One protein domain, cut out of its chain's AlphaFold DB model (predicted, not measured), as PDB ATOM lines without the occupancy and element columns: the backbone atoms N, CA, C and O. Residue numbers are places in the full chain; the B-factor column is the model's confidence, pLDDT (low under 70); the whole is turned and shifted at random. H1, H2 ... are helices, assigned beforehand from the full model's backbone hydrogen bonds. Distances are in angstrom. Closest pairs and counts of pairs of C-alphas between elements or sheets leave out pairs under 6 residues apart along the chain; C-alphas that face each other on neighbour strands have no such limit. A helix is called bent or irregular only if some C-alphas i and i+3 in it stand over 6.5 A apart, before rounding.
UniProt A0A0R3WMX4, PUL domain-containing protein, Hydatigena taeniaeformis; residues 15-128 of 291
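AT A GLANCE: This is residues 15 to 128 of the 291 residues of the protein "PUL domain-containing protein" of Hydatigena taeniaeformis (UniProt A0A0R3WMX4). A long helix, H6, runs through the length of the domain, with H1 beside it running the same way and with H3 and H7 packed on it, both running back the other way, H7 crossing it more steeply. The short helices H4, H5 and H8 gather at the end where H6 begins, while H2 and the link from H6 to H7 lie toward its other end. The printed part has 114 residues with eight named helices, H1 to H8 in order, and no named strand: all helix. It is compact, with a radius of gyration of the C-alphas of 14.3 A, and only just elongated, spanning 45 by 30 by 24 A.

IN THESE COORDINATES: H1, residues 15 to 31, begins at C-alpha 15 (159.205, 271.697, 168.044), measures 24.6 A and has a kink of 37 degrees near residue 23. H2 is residues 35 to 41, H3 residues 44 to 54 and H4 residues 56 to 61. H5, residues 63 to 68, is irregular, with C-alphas 64 and 67 7.2 A apart. H6, residues 71 to 94, measures 35.2 A from C-alpha 71 (149.975, 269.516, 165.890); it is only just irregular, with C-alphas 90 and 93 6.7 A apart. H7, residues 104 to 119, measures 21.5 A and has a kink of 34 degrees near residue 113. H8, residues 122 to 127, ends at C-alpha 127 (140.863, 265.666, 171.945).

HOW THE PARTS SIT: H1 and H2, a hairpin, only just touch, with 3 pairs of C-alphas within 8 A, the closest those of Leu 31 and Ala 37 at 6.1 A. H1 touches H6 at a shallow tilt of 24 degrees, the same way; their closest C-alphas, Arg 29 and Leu 83, are 4.0 A apart. H3 touches H1 at a steep tilt of 56 degrees, with Ser 18 and Ala 53 closest at 5.8 A between C-alphas. H3 also touches residues 73 to 80 of H6, with the C-alphas of Ser 54 and Cys 76 closest at 5.0 A. H6 and H7, a hairpin, touch at a steep tilt of 45 degrees, opposite ways, with the C-alphas of Ala 87 and Ser 104 closest at 6.6 A. H4 touches H7 through residues 114 to 118 of H7; the closest C-alphas, Lys 60 and Arg 114, are 6.6 A apart. H4 and H5 touch only at the corner, the C-alphas of Leu 59 and Ser 66 closest at 6.0 A. H5 touches H8, with the C-alphas of Ser 66 and Val 123 closest at 6.2 A. H1 and H7 are apart, as are H6 and H8. In H2, H3 and H4 every O i to N i+4 pair is within hydrogen-bond range; the figures are 11 of 13 in H1, 18 of 20 in H6, 9 of 12 in H7, and 0 of 2 in both H5 and H8, where 2 of 3 and 3 of 3 O i to N i+3 pairs are within range.

THE WHOLE: The C-alphas farthest apart, Pro 67 and Gly 98, are 45.8 A apart. The printed part has no cut; the link from H6 to H7 is short, the others tight. Mean pLDDT of the printed part is 83.9, with residues 15 to 18, 60 to 67 and 97 to 99 under 70.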
ATOM      1  N   ARG A  15     160.165 271.735 169.153       57.12
ATOM      2  CA  ARG A  15     159.205 271.697 168.044       57.12
ATOM      3  C   ARG A  15     159.714 270.922 166.821       57.12
ATOM      4  O   ARG A  15     158.965 270.126 166.261       57.12
ATOM      5  N   ARG A  16     160.986 271.088 166.428       58.38
ATOM      6  CA  ARG A  16     161.593 270.281 165.344       58.38
ATOM      7  C   ARG A  16     161.753 268.809 165.718       58.38
ATOM      8  O   ARG A  16     161.643 267.949 164.849       58.38
ATOM      9  N   LEU A  17     162.024 268.509 166.989       62.53
ATOM     10  CA  LEU A  17     162.124 267.128 167.463       62.53
ATOM     11  C   LEU A  17     160.776 266.412 167.345       62.53
ATOM     12  O   LEU A  17     160.742 265.293 166.840       62.53
ATOM     13  N   SER A  18     159.663 267.057 167.702       62.47
ATOM     14  CA  SER A  18     158.328 266.453 167.591       62.47
ATOM     15  C   SER A  18     157.884 266.198 166.142       62.47
ATOM     16  O   SER A  18     157.211 265.202 165.872       62.47
ATOM     17  N   GLU A  19     158.297 267.040 165.188       71.00
ATOM     18  CA  GLU A  19     158.033 266.832 163.751       71.00
ATOM     19  C   GLU A  19     158.715 265.569 163.197       71.00
ATOM     20  O   GLU A  19     158.173 264.911 162.310       71.00
ATOM     21  N   LEU A  20     159.864 265.185 163.762       76.94
ATOM     22  CA  LEU A  20     160.586 263.956 163.416       76.94
ATOM     23  C   LEU A  20     160.248 262.776 164.341       76.94
ATOM     24  O   LEU A  20     160.552 261.629 164.013       76.94
ATOM     25  N   ALA A  21     159.618 263.036 165.489       82.38
ATOM     26  CA  ALA A  21     159.309 262.017 166.486       82.38
ATOM     27  C   ALA A  21     158.056 261.206 166.141       82.38
ATOM     28  O   ALA A  21     158.032 260.006 166.409       82.38
ATOM     29  N   PHE A  22     157.020 261.801 165.538       83.62
ATOM     30  CA  PHE A  22     155.782 261.053 165.279       83.62
ATOM     31  C   PHE A  22     155.964 259.853 164.319       83.62
ATOM     32  O   PHE A  22     155.382 258.808 164.617       83.62
ATOM     33  N   PRO A  23     156.776 259.906 163.233       88.06
ATOM     34  CA  PRO A  23     157.033 258.730 162.398       88.06
ATOM     35  C   PRO A  23     157.804 257.654 163.165       88.06
ATOM     36  O   PRO A  23     157.532 256.464 163.009       88.06
ATOM     37  N   LEU A  24     158.733 258.066 164.035       90.62
ATOM     38  CA  LEU A  24     159.452 257.146 164.908       90.62
ATOM     39  C   LEU A  24     158.486 256.461 165.880       90.62
ATOM     40  O   LEU A  24     158.516 255.244 165.999       90.62
ATOM     41  N   LEU A  25     157.582 257.202 166.524       93.19
ATOM     42  CA  LEU A  25     156.562 256.630 167.407       93.19
ATOM     43  C   LEU A  25     155.600 255.697 166.661       93.19
ATOM     44  O   LEU A  25     155.184 254.678 167.217       93.19
ATOM     45  N   ASP A  26     155.276 255.994 165.399       94.00
ATOM     46  CA  ASP A  26     154.473 255.103 164.559       94.00
ATOM     47  C   ASP A  26     155.212 253.795 164.217       94.00
ATOM     48  O   ASP A  26     154.616 252.713 164.205       94.00
ATOM     49  N   LEU A  27     156.530 253.857 164.022       95.19
ATOM     50  CA  LEU A  27     157.364 252.664 163.901       95.19
ATOM     51  C   LEU A  27     157.426 251.897 165.231       95.19
ATOM     52  O   LEU A  27     157.169 250.692 165.257       95.19
ATOM     53  N   LEU A  28     157.695 252.581 166.347       95.69
ATOM     54  CA  LEU A  28     157.793 251.961 167.672       95.69
ATOM     55  C   LEU A  28     156.494 251.250 168.060       95.69
ATOM     56  O   LEU A  28     156.545 250.112 168.523       95.69
ATOM     57  N   ARG A  29     155.318 251.847 167.809       95.12
ATOM     58  CA  ARG A  29     154.036 251.179 168.103       95.12
ATOM     59  C   ARG A  29     153.811 249.931 167.256       95.12
ATOM     60  O   ARG A  29     153.020 249.080 167.659       95.12
ATOM     61  N   CYS A  30     154.456 249.801 166.097       95.75
ATOM     62  CA  CYS A  30     154.451 248.556 165.325       95.75
ATOM     63  C   CYS A  30     155.432 247.538 165.915       95.75
ATOM     64  O   CYS A  30     155.086 246.365 166.046       95.75
ATOM     65  N   LEU A  31     156.629 248.001 166.294       96.44
ATOM     66  CA  LEU A  31     157.719 247.161 166.787       96.44
ATOM     67  C   LEU A  31     157.485 246.589 168.189       96.44
ATOM     68  O   LEU A  31     157.965 245.507 168.505       96.44
ATOM     69  N   VAL A  32     156.716 247.272 169.030       96.12
ATOM     70  CA  VAL A  32     156.502 246.879 170.432       96.12
ATOM     71  C   VAL A  32     155.894 245.481 170.616       96.12
ATOM     72  O   VAL A  32     155.941 244.920 171.701       96.12
ATOM     73  N   ARG A  33     155.341 244.889 169.553       92.19
ATOM     74  CA  ARG A  33     154.807 243.519 169.564       92.19
ATOM     75  C   ARG A  33     155.896 242.449 169.681       92.19
ATOM     76  O   ARG A  33     155.599 241.325 170.074       92.19
ATOM     77  N   TRP A  34     157.140 242.771 169.325       94.06
ATOM     78  CA  TRP A  34     158.284 241.881 169.514       94.06
ATOM     79  C   TRP A  34     158.877 242.086 170.907       94.06
ATOM     80  O   TRP A  34     159.232 243.202 171.271       94.06
ATOM     81  N   HIS A  35     159.041 240.999 171.668       92.00
ATOM     82  CA  HIS A  35     159.462 241.064 173.074       92.00
ATOM     83  C   HIS A  35     160.765 241.847 173.286       92.00
ATOM     84  O   HIS A  35     160.813 242.729 174.134       92.00
ATOM     85  N   SER A  36     161.796 241.587 172.473       93.50
ATOM     86  CA  SER A  36     163.083 242.292 172.556       93.50
ATOM     87  C   SER A  36     162.965 243.784 172.243       93.50
ATOM     88  O   SER A  36     163.643 244.601 172.864       93.50
ATOM     89  N   ALA A  37     162.093 244.153 171.303       95.19
ATOM     90  CA  ALA A  37     161.826 245.547 170.983       95.19
ATOM     91  C   ALA A  37     161.057 246.235 172.116       95.19
ATOM     92  O   ALA A  37     161.434 247.337 172.500       95.19
ATOM     93  N   SER A  38     160.037 245.584 172.691       95.75
ATOM     94  CA  SER A  38     159.335 246.106 173.871       95.75
ATOM     95  C   SER A  38     160.313 246.359 175.019       95.75
ATOM     96  O   SER A  38     160.402 247.474 175.532       95.75
ATOM     97  N   ASP A  39     161.144 245.368 175.346       94.12
ATOM     98  CA  ASP A  39     162.103 245.474 176.445       94.12
ATOM     99  C   ASP A  39     163.110 246.622 176.229       94.12
ATOM    100  O   ASP A  39     163.503 247.269 177.198       94.12
ATOM    101  N   ALA A  40     163.496 246.914 174.978       94.94
ATOM    102  CA  ALA A  40     164.378 248.029 174.620       94.94
ATOM    103  C   ALA A  40     163.677 249.403 174.648       94.94
ATOM    104  O   ALA A  40     164.252 250.383 175.129       94.94
ATOM    105  N   ILE A  41     162.438 249.479 174.149       95.81
ATOM    106  CA  ILE A  41     161.613 250.700 174.131       95.81
ATOM    107  C   ILE A  41     161.340 251.183 175.557       95.81
ATOM    108  O   ILE A  41     161.428 252.377 175.837       95.81
ATOM    109  N   PHE A  42     161.035 250.247 176.454       95.25
ATOM    110  CA  PHE A  42     160.673 250.524 177.841       95.25
ATOM    111  C   PHE A  42     161.866 250.497 178.807       95.25
ATOM    112  O   PHE A  42     161.673 250.493 180.022       95.25
ATOM    113  N   GLN A  43     163.107 250.531 178.307       92.88
ATOM    114  CA  GLN A  43     164.244 250.862 179.168       92.88
ATOM    115  C   GLN A  43     164.081 252.284 179.730       92.88
ATOM    116  O   GLN A  43     163.656 253.173 178.988       92.88
ATOM    117  N   PRO A  44     164.455 252.551 180.996       89.94
ATOM    118  CA  PRO A  44     164.214 253.850 181.631       89.94
ATOM    119  C   PRO A  44     164.750 255.058 180.847       89.94
ATOM    120  O   PRO A  44     164.069 256.077 180.737       89.94
ATOM    121  N   SER A  45     165.950 254.947 180.267       89.62
ATOM    122  CA  SER A  45     166.564 256.011 179.462       89.62
ATOM    123  C   SER A  45     165.812 256.255 178.151       89.62
ATOM    124  O   SER A  45     165.505 257.401 177.823       89.62
ATOM    125  N   THR A  46     165.469 255.184 177.430       90.75
ATOM    126  CA  THR A  46     164.698 255.245 176.182       90.75
ATOM    127  C   THR A  46     163.305 255.817 176.424       90.75
ATOM    128  O   THR A  46     162.869 256.717 175.708       90.75
ATOM    129  N   TRP A  47     162.621 255.342 177.468       92.06
ATOM    130  CA  TRP A  47     161.275 255.785 177.806       92.06
ATOM    131  C   TRP A  47     161.234 257.266 178.190       92.06
ATOM    132  O   TRP A  47     160.369 257.999 177.713       92.06
ATOM    133  N   SER A  48     162.206 257.732 178.978       88.56
ATOM    134  CA  SER A  48     162.346 259.153 179.321       88.56
ATOM    135  C   SER A  48     162.495 260.033 178.070       88.56
ATOM    136  O   SER A  48     161.805 261.044 177.927       88.56
ATOM    137  N   ALA A  49     163.318 259.611 177.103       87.62
ATOM    138  CA  ALA A  49     163.481 260.331 175.840       87.62
ATOM    139  C   ALA A  49     162.193 260.343 174.993       87.62
ATOM    140  O   ALA A  49     161.841 261.377 174.422       87.62
ATOM    141  N   ILE A  50     161.468 259.219 174.941       89.56
ATOM    142  CA  ILE A  50     160.170 259.105 174.256       89.56
ATOM    143  C   ILE A  50     159.148 260.071 174.861       89.56
ATOM    144  O   ILE A  50     158.484 260.806 174.127       89.56
ATOM    145  N   LEU A  51     159.029 260.090 176.190       85.69
ATOM    146  CA  LEU A  51     158.100 260.969 176.890       85.69
ATOM    147  C   LEU A  51     158.408 262.442 176.617       85.69
ATOM    148  O   LEU A  51     157.503 263.182 176.219       85.69
ATOM    149  N   HIS A  52     159.680 262.828 176.725       82.50
ATOM    150  CA  HIS A  52     160.128 264.191 176.464       82.50
ATOM    151  C   HIS A  52     159.820 264.638 175.026       82.50
ATOM    152  O   HIS A  52     159.258 265.710 174.821       82.50
ATOM    153  N   ALA A  53     160.108 263.796 174.027       81.25
ATOM    154  CA  ALA A  53     159.862 264.117 172.618       81.25
ATOM    155  C   ALA A  53     158.366 264.173 172.249       81.25
ATOM    156  O   ALA A  53     157.985 264.842 171.284       81.25
ATOM    157  N   SER A  54     157.516 263.462 172.998       79.88
ATOM    158  CA  SER A  54     156.084 263.349 172.708       79.88
ATOM    159  C   SER A  54     155.236 264.539 173.169       79.88
ATOM    160  O   SER A  54     154.075 264.630 172.772       79.88
ATOM    161  N   GLY A  55     155.767 265.406 174.037       75.19
ATOM    162  CA  GLY A  55     155.005 266.488 174.673       75.19
ATOM    163  C   GLY A  55     154.007 266.011 175.741       75.19
ATOM    164  O   GLY A  55     153.355 266.832 176.386       75.19
ATOM    165  N   LEU A  56     153.893 264.698 175.989       76.44
ATOM    166  CA  LEU A  56     152.968 264.157 176.986       76.44
ATOM    167  C   LEU A  56     153.329 264.610 178.411       76.44
ATOM    168  O   LEU A  56     152.436 264.836 179.225       76.44
ATOM    169  N   ASP A  57     154.615 264.770 178.719       75.69
ATOM    170  CA  ASP A  57     155.039 265.243 180.041       75.69
ATOM    171  C   ASP A  57     154.574 266.674 180.333       75.69
ATOM    172  O   ASP A  57     154.242 266.975 181.479       75.69
ATOM    173  N   LEU A  58     154.434 267.522 179.309       71.81
ATOM    174  CA  LEU A  58     153.879 268.868 179.472       71.81
ATOM    175  C   LEU A  58     152.412 268.805 179.917       71.81
ATOM    176  O   LEU A  58     152.042 269.470 180.878       71.81
ATOM    177  N   LEU A  59     151.606 267.925 179.310       70.88
ATOM    178  CA  LEU A  59     150.203 267.721 179.702       70.88
ATOM    179  C   LEU A  59     150.036 267.160 181.119       70.88
ATOM    180  O   LEU A  59     149.012 267.398 181.756       70.88
ATOM    181  N   LYS A  60     151.015 266.389 181.607       68.06
ATOM    182  CA  LYS A  60     150.989 265.818 182.962       68.06
ATOM    183  C   LYS A  60     151.348 266.843 184.038       68.06
ATOM    184  O   LYS A  60     150.869 266.711 185.167       68.06
ATOM    185  N   MET A  61     152.239 267.780 183.712       65.69
ATOM    186  CA  MET A  61     152.838 268.714 184.670       65.69
ATOM    187  C   MET A  61     152.109 270.053 184.719       65.69
ATOM    188  O   MET A  61     151.926 270.590 185.808       65.69
ATOM    189  N   ASP A  62     151.658 270.562 183.571       66.75
ATOM    190  CA  ASP A  62     150.921 271.817 183.484       66.75
ATOM    191  C   ASP A  62     149.712 271.681 182.554       66.75
ATOM    192  O   ASP A  62     149.785 271.736 181.326       66.75
ATOM    193  N   VAL A  63     148.555 271.537 183.186       64.81
ATOM    194  CA  VAL A  63     147.247 271.478 182.540       64.81
ATOM    195  C   VAL A  63     146.977 272.746 181.709       64.81
ATOM    196  O   VAL A  63     146.356 272.671 180.649       64.81
ATOM    197  N   ALA A  64     147.495 273.907 182.126       65.94
ATOM    198  CA  ALA A  64     147.337 275.171 181.409       65.94
ATOM    199  C   ALA A  64     148.246 275.290 180.170       65.94
ATOM    200  O   ALA A  64     148.011 276.160 179.332       65.94
ATOM    201  N   ALA A  65     149.229 274.397 180.004       66.62
ATOM    202  CA  ALA A  65     150.090 274.333 178.819       66.62
ATOM    203  C   ALA A  65     149.436 273.599 177.635       66.62
ATOM    204  O   ALA A  65     149.913 273.676 176.504       66.62
ATOM    205  N   SER A  66     148.309 272.926 177.853       66.75
ATOM    206  CA  SER A  66     147.520 272.227 176.835       66.75
ATOM    207  C   SER A  66     147.254 272.991 175.514       66.75
ATOM    208  O   SER A  66     147.485 272.403 174.452       66.75
ATOM    209  N   PRO A  67     146.851 274.281 175.508       67.44
ATOM    210  CA  PRO A  67     146.660 275.050 174.273       67.44
ATOM    211  C   PRO A  67     147.969 275.398 173.543       67.44
ATOM    212  O   PRO A  67     147.922 275.888 172.417       67.44
ATOM    213  N   THR A  68     149.133 275.161 174.157       73.56
ATOM    214  CA  THR A  68     150.448 275.462 173.562       73.56
ATOM    215  C   THR A  68     151.034 274.302 172.757       73.56
ATOM    216  O   THR A  68     152.041 274.492 172.070       73.56
ATOM    217  N   LEU A  69     150.392 273.126 172.792       78.88
ATOM    218  CA  LEU A  69     150.838 271.954 172.047       78.88
ATOM    219  C   LEU A  69     150.714 272.156 170.538       78.88
ATOM    220  O   LEU A  69     149.660 272.504 169.998       78.88
ATOM    221  N   SER A  70     151.793 271.845 169.837       82.50
ATOM    222  CA  SER A  70     151.819 271.810 168.384       82.50
ATOM    223  C   SER A  70     151.031 270.609 167.827       82.50
ATOM    224  O   SER A  70     150.872 269.577 168.490       82.50
ATOM    225  N   PRO A  71     150.583 270.668 166.558       84.19
ATOM    226  CA  PRO A  71     149.975 269.516 165.890       84.19
ATOM    227  C   PRO A  71     150.867 268.263 165.874       84.19
ATOM    228  O   PRO A  71     150.356 267.145 165.926       84.19
ATOM    229  N   ALA A  72     152.192 268.440 165.816       84.50
ATOM    230  CA  ALA A  72     153.153 267.342 165.830       84.50
ATOM    231  C   ALA A  72     153.187 266.630 167.192       84.50
ATOM    232  O   ALA A  72     153.151 265.402 167.234       84.50
ATOM    233  N   GLU A  73     153.169 267.379 168.296       85.88
ATOM    234  CA  GLU A  73     153.081 266.820 169.654       85.88
ATOM    235  C   GLU A  73     151.753 266.090 169.869       85.88
ATOM    236  O   GLU A  73     151.730 264.966 170.366       85.88
ATOM    237  N   LEU A  74     150.638 266.650 169.386       87.00
ATOM    238  CA  LEU A  74     149.350 265.952 169.413       87.00
ATOM    239  C   LEU A  74     149.403 264.628 168.636       87.00
ATOM    240  O   LEU A  74     148.872 263.620 169.104       87.00
ATOM    241  N   ASN A  75     150.050 264.586 167.470       89.38
ATOM    242  CA  ASN A  75     150.247 263.336 166.734       89.38
ATOM    243  C   ASN A  75     151.151 262.357 167.494       89.38
ATOM    244  O   ASN A  75     150.859 261.162 167.526       89.38
ATOM    245  N   CYS A  76     152.201 262.843 168.157       91.38
ATOM    246  CA  CYS A  76     153.034 262.012 169.020       91.38
ATOM    247  C   CYS A  76     152.213 261.374 170.146       91.38
ATOM    248  O   CYS A  76     152.326 260.170 170.362       91.38
ATOM    249  N   ILE A  77     151.323 262.130 170.799       90.31
ATOM    250  CA  ILE A  77     150.421 261.614 171.841       90.31
ATOM    251  C   ILE A  77     149.516 260.496 171.302       90.31
ATOM    252  O   ILE A  77     149.360 259.466 171.956       90.31
ATOM    253  N   LEU A  78     148.965 260.641 170.088       93.06
ATOM    254  CA  LEU A  78     148.195 259.570 169.439       93.06
ATOM    255  C   LEU A  78     149.013 258.282 169.310       93.06
ATOM    256  O   LEU A  78     148.540 257.201 169.674       93.06
ATOM    257  N   PHE A  79     150.225 258.376 168.762       95.06
ATOM    258  CA  PHE A  79     151.073 257.202 168.570       95.06
ATOM    259  C   PHE A  79     151.585 256.637 169.889       95.06
ATOM    260  O   PHE A  79     151.738 255.425 169.996       95.06
ATOM    261  N   LEU A  80     151.745 257.474 170.914       94.31
ATOM    262  CA  LEU A  80     152.077 257.038 172.260       94.31
ATOM    263  C   LEU A  80     150.934 256.228 172.880       94.31
ATOM    264  O   LEU A  80     151.173 255.123 173.351       94.31
ATOM    265  N   PHE A  81     149.679 256.681 172.790       94.50
ATOM    266  CA  PHE A  81     148.535 255.869 173.227       94.50
ATOM    267  C   PHE A  81     148.466 254.527 172.490       94.50
ATOM    268  O   PHE A  81     148.221 253.496 173.114       94.50
ATOM    269  N   ARG A  82     148.744 254.510 171.179       96.56
ATOM    270  CA  ARG A  82     148.815 253.265 170.392       96.56
ATOM    271  C   ARG A  82     149.977 252.365 170.816       96.56
ATOM    272  O   ARG A  82     149.797 251.151 170.870       96.56
ATOM    273  N   LEU A  83     151.144 252.942 171.108       96.88
ATOM    274  CA  LEU A  83     152.317 252.227 171.608       96.88
ATOM    275  C   LEU A  83     151.986 251.532 172.927       96.88
ATOM    276  O   LEU A  83     152.180 250.324 173.035       96.88
ATOM    277  N   LEU A  84     151.416 252.267 173.886       96.06
ATOM    278  CA  LEU A  84     151.039 251.714 175.185       96.06
ATOM    279  C   LEU A  84     149.943 250.657 175.057       96.06
ATOM    280  O   LEU A  84     150.052 249.594 175.658       96.06
ATOM    281  N   ALA A  85     148.918 250.898 174.233       96.81
ATOM    282  CA  ALA A  85     147.853 249.923 174.016       96.81
ATOM    283  C   ALA A  85     148.399 248.604 173.443       96.81
ATOM    284  O   ALA A  85     148.035 247.530 173.927       96.81
ATOM    285  N   ASN A  86     149.296 248.680 172.453       97.25
ATOM    286  CA  ASN A  86     149.934 247.505 171.863       97.25
ATOM    287  C   ASN A  86     150.868 246.801 172.856       97.25
ATOM    288  O   ASN A  86     150.841 245.578 172.927       97.25
ATOM    289  N   ALA A  87     151.640 247.554 173.644       96.31
ATOM    290  CA  ALA A  87     152.513 247.001 174.673       96.31
ATOM    291  C   ALA A  87     151.718 246.211 175.719       96.31
ATOM    292  O   ALA A  87     152.046 245.061 175.985       96.31
ATOM    293  N   VAL A  88     150.619 246.769 176.247       94.31
ATOM    294  CA  VAL A  88     149.742 246.040 177.180       94.31
ATOM    295  C   VAL A  88     149.218 244.757 176.538       94.31
ATOM    296  O   VAL A  88     149.307 243.691 177.145       94.31
ATOM    297  N   ALA A  89     148.707 244.832 175.308       92.69
ATOM    298  CA  ALA A  89     148.151 243.665 174.625       92.69
ATOM    299  C   ALA A  89     149.194 242.558 174.385       92.69
ATOM    300  O   ALA A  89     148.871 241.379 174.509       92.69
ATOM    301  N   SER A  90     150.430 242.927 174.042       91.75
ATOM    302  CA  SER A  90     151.507 241.975 173.755       91.75
ATOM    303  C   SER A  90     152.203 241.452 175.011       91.75
ATOM    304  O   SER A  90     152.559 240.279 175.057       91.75
ATOM    305  N   ASP A  91     152.377 242.282 176.040       90.94
ATOM    306  CA  ASP A  91     153.228 241.935 177.179       90.94
ATOM    307  C   ASP A  91     152.484 241.313 178.356       90.94
ATOM    308  O   ASP A  91     153.092 240.603 179.157       90.94
ATOM    309  N   THR A  92     151.168 241.498 178.452       86.00
ATOM    310  CA  THR A  92     150.375 240.934 179.558       86.00
ATOM    311  C   THR A  92     150.479 239.409 179.621       86.00
ATOM    312  O   THR A  92     150.660 238.847 180.699       86.00
ATOM    313  N   CYS A  93     150.454 238.718 178.477       82.25
ATOM    314  CA  CYS A  93     150.553 237.255 178.433       82.25
ATOM    315  C   CYS A  93     151.955 236.718 178.776       82.25
ATOM    316  O   CYS A  93     152.116 235.522 179.031       82.25
ATOM    317  N   ARG A  94     152.975 237.588 178.800       82.50
ATOM    318  CA  ARG A  94     154.343 237.231 179.198       82.50
ATOM    319  C   ARG A  94     154.489 237.153 180.716       82.50
ATOM    320  O   ARG A  94     155.457 236.564 181.192       82.50
ATOM    321  N   VAL A  95     153.555 237.731 181.474       77.69
ATOM    322  CA  VAL A  95     153.598 237.714 182.936       77.69
ATOM    323  C   VAL A  95     153.312 236.302 183.431       77.69
ATOM    324  O   VAL A  95     152.199 235.794 183.312       77.69
ATOM    325  N   LYS A  96     154.326 235.666 184.016       71.50
ATOM    326  CA  LYS A  96     154.206 234.341 184.624       71.50
ATOM    327  C   LYS A  96     154.703 234.377 186.073       71.50
ATOM    328  O   LYS A  96     155.725 235.012 186.340       71.50
ATOM    329  N   PRO A  97     154.023 233.690 187.009       65.00
ATOM    330  CA  PRO A  97     154.504 233.513 188.380       65.00
ATOM    331  C   PRO A  97     155.960 233.025 188.418       65.00
ATOM    332  O   PRO A  97     156.269 231.996 187.826       65.00
ATOM    333  N   GLY A  98     156.852 233.757 189.095       64.38
ATOM    334  CA  GLY A  98     158.270 233.384 189.232       64.38
ATOM    335  C   GLY A  98     159.177 233.721 188.037       64.38
ATOM    336  O   GLY A  98     160.357 233.390 188.076       64.38
ATOM    337  N   PHE A  99     158.661 234.388 187.000       67.19
ATOM    338  CA  PHE A  99     159.440 234.874 185.854       67.19
ATOM    339  C   PHE A  99     159.647 236.394 185.904       67.19
ATOM    340  O   PHE A  99     159.056 237.098 186.726       67.19
ATOM    341  N   SER A 100     160.480 236.911 184.997       77.12
ATOM    342  CA  SER A 100     160.674 238.347 184.815       77.12
ATOM    343  C   SER A 100     159.401 239.031 184.307       77.12
ATOM    344  O   SER A 100     158.739 238.577 183.373       77.12
ATOM    345  N   VAL A 101     159.068 240.158 184.929       84.62
ATOM    346  CA  VAL A 101     158.014 241.058 184.462       84.62
ATOM    347  C   VAL A 101     158.561 241.894 183.299       84.62
ATOM    348  O   VAL A 101     159.634 242.484 183.453       84.62
ATOM    349  N   PRO A 102     157.849 241.994 182.159       88.25
ATOM    350  CA  PRO A 102     158.223 242.914 181.089       88.25
ATOM    351  C   PRO A 102     158.324 244.359 181.611       88.25
ATOM    352  O   PRO A 102     157.385 244.814 182.271       88.25
ATOM    353  N   PRO A 103     159.399 245.112 181.302       88.94
ATOM    354  CA  PRO A 103     159.582 246.487 181.786       88.94
ATOM    355  C   PRO A 103     158.433 247.437 181.423       88.94
ATOM    356  O   PRO A 103     158.163 248.400 182.139       88.94
ATOM    357  N   SER A 104     157.729 247.141 180.329       92.31
ATOM    358  CA  SER A 104     156.579 247.902 179.849       92.31
ATOM    359  C   SER A 104     155.442 247.980 180.863       92.31
ATOM    360  O   SER A 104     154.879 249.053 181.059       92.31
ATOM    361  N   LEU A 105     155.104 246.882 181.545       89.50
ATOM    362  CA  LEU A 105     153.900 246.826 182.373       89.50
ATOM    363  C   LEU A 105     153.991 247.725 183.614       89.50
ATOM    364  O   LEU A 105     153.090 248.545 183.788       89.50
ATOM    365  N   PRO A 106     155.049 247.671 184.450       89.06
ATOM    366  CA  PRO A 106     155.179 248.596 185.573       89.06
ATOM    367  C   PRO A 106     155.160 250.063 185.132       89.06
ATOM    368  O   PRO A 106     154.498 250.877 185.771       89.06
ATOM    369  N   ILE A 107     155.829 250.383 184.016       91.06
ATOM    370  CA  ILE A 107     155.865 251.739 183.458       91.06
ATOM    371  C   ILE A 107     154.466 252.183 183.032       91.06
ATOM    372  O   ILE A 107     154.004 253.238 183.452       91.06
ATOM    373  N   ILE A 108     153.757 251.375 182.245       92.31
ATOM    374  CA  ILE A 108     152.423 251.720 181.745       92.31
ATOM    375  C   ILE A 108     151.424 251.886 182.889       92.31
ATOM    376  O   ILE A 108     150.589 252.785 182.841       92.31
ATOM    377  N   LEU A 109     151.508 251.054 183.928       89.31
ATOM    378  CA  LEU A 109     150.642 251.162 185.103       89.31
ATOM    379  C   LEU A 109     150.909 252.440 185.902       89.31
ATOM    380  O   LEU A 109     149.972 253.055 186.411       89.31
ATOM    381  N   GLU A 110     152.170 252.854 186.001       88.00
ATOM    382  CA  GLU A 110     152.526 254.129 186.620       88.00
ATOM    383  C   GLU A 110     152.038 255.314 185.772       88.00
ATOM    384  O   GLU A 110     151.461 256.267 186.295       88.00
ATOM    385  N   GLU A 111     152.162 255.227 184.447       87.00
ATOM    386  CA  GLU A 111     151.627 256.236 183.530       87.00
ATOM    387  C   GLU A 111     150.094 256.302 183.550       87.00
ATOM    388  O   GLU A 111     149.526 257.393 183.509       87.00
ATOM    389  N   ALA A 112     149.404 255.172 183.722       86.88
ATOM    390  CA  ALA A 112     147.951 255.133 183.874       86.88
ATOM    391  C   ALA A 112     147.472 255.979 185.062       86.88
ATOM    392  O   ALA A 112     146.480 256.698 184.954       86.88
ATOM    393  N   ARG A 113     148.208 255.972 186.182       82.94
ATOM    394  CA  ARG A 113     147.885 256.820 187.344       82.94
ATOM    395  C   ARG A 113     147.985 258.303 187.016       82.94
ATOM    396  O   ARG A 113     147.223 259.106 187.544       82.94
ATOM    397  N   ARG A 114     148.908 258.667 186.126       80.44
ATOM    398  CA  ARG A 114     149.087 260.043 185.655       80.44
ATOM    399  C   ARG A 114     148.013 260.427 184.636       80.44
ATOM    400  O   ARG A 114     147.559 261.567 184.663       80.44
ATOM    401  N   PHE A 115     147.543 259.486 183.811       81.50
ATOM    402  CA  PHE A 115     146.443 259.719 182.866       81.50
ATOM    403  C   PHE A 115     145.116 260.061 183.535       81.50
ATOM    404  O   PHE A 115     144.325 260.778 182.931       81.50
ATOM    405  N   VAL A 116     144.885 259.655 184.785       80.56
ATOM    406  CA  VAL A 116     143.706 260.113 185.537       80.56
ATOM    407  C   VAL A 116     143.608 261.637 185.554       80.56
ATOM    408  O   VAL A 116     142.545 262.175 185.277       80.56
ATOM    409  N   LYS A 117     144.721 262.352 185.763       77.25
ATOM    410  CA  LYS A 117     144.722 263.825 185.744       77.25
ATOM    411  C   LYS A 117     144.315 264.400 184.389       77.25
ATOM    412  O   LYS A 117     143.705 265.459 184.341       77.25
ATOM    413  N   LEU A 118     144.675 263.719 183.300       78.00
ATOM    414  CA  LEU A 118     144.306 264.123 181.945       78.00
ATOM    415  C   LEU A 118     142.803 263.944 181.711       78.00
ATOM    416  O   LEU A 118     142.172 264.810 181.117       78.00
ATOM    417  N   VAL A 119     142.251 262.825 182.179       79.50
ATOM    418  CA  VAL A 119     140.844 262.465 181.987       79.50
ATOM    419  C   VAL A 119     139.911 263.275 182.898       79.50
ATOM    420  O   VAL A 119     138.802 263.605 182.495       79.50
ATOM    421  N   ASP A 120     140.372 263.640 184.091       74.56
ATOM    422  CA  ASP A 120     139.599 264.425 185.063       74.56
ATOM    423  C   ASP A 120     139.645 265.937 184.796       74.56
ATOM    424  O   ASP A 120     139.013 266.721 185.502       74.56
ATOM    425  N   SER A 121     140.434 266.364 183.812       71.06
ATOM    426  CA  SER A 121     140.718 267.768 183.546       71.06
ATOM    427  C   SER A 121     139.980 268.284 182.306       71.06
ATOM    428  O   SER A 121     139.853 267.553 181.319       71.06
ATOM    429  N   PRO A 122     139.614 269.584 182.267       71.62
ATOM    430  CA  PRO A 122     139.168 270.255 181.044       71.62
ATOM    431  C   PRO A 122     140.137 270.119 179.859       71.62
ATOM    432  O   PRO A 122     139.743 270.338 178.718       71.62
ATOM    433  N   VAL A 123     141.400 269.746 180.095       73.38
ATOM    434  CA  VAL A 123     142.391 269.473 179.042       73.38
ATOM    435  C   VAL A 123     141.963 268.373 178.091       73.38
ATOM    436  O   VAL A 123     142.354 268.417 176.930       73.38
ATOM    437  N   LEU A 124     141.128 267.426 178.523       79.56
ATOM    438  CA  LEU A 124     140.596 266.390 177.642       79.56
ATOM    439  C   LEU A 124     139.887 266.983 176.402       79.56
ATOM    440  O   LEU A 124     139.901 266.365 175.337       79.56
ATOM    441  N   ASN A 125     139.395 268.228 176.494       81.44
ATOM    442  CA  ASN A 125     138.821 268.993 175.382       81.44
ATOM    443  C   ASN A 125     139.777 269.178 174.190       81.44
ATOM    444  O   ASN A 125     139.301 269.378 173.077       81.44
ATOM    445  N   ILE A 126     141.105 269.058 174.347       81.50
ATOM    446  CA  ILE A 126     142.022 269.081 173.185       81.50
ATOM    447  C   ILE A 126     141.817 267.905 172.237       81.50
ATOM    448  O   ILE A 126     142.216 267.965 171.071       81.50
ATOM    449  N   PHE A 127     141.226 266.823 172.742       84.56
ATOM    450  CA  PHE A 127     140.863 265.666 171.945       84.56
ATOM    451  C   PHE A 127     139.425 265.732 171.441       84.56
ATOM    452  O   PHE A 127     139.014 264.814 170.725       84.56
ATOM    453  N   ASP A 128     138.679 266.803 171.740       81.25
ATOM    454  CA  ASP A 128     137.381 267.016 171.113       81.25
ATOM    455  C   ASP A 128     137.563 267.000 169.588       81.25
ATOM    456  O   ASP A 128     138.493 267.586 169.022       81.25
TER     457      ASP A 128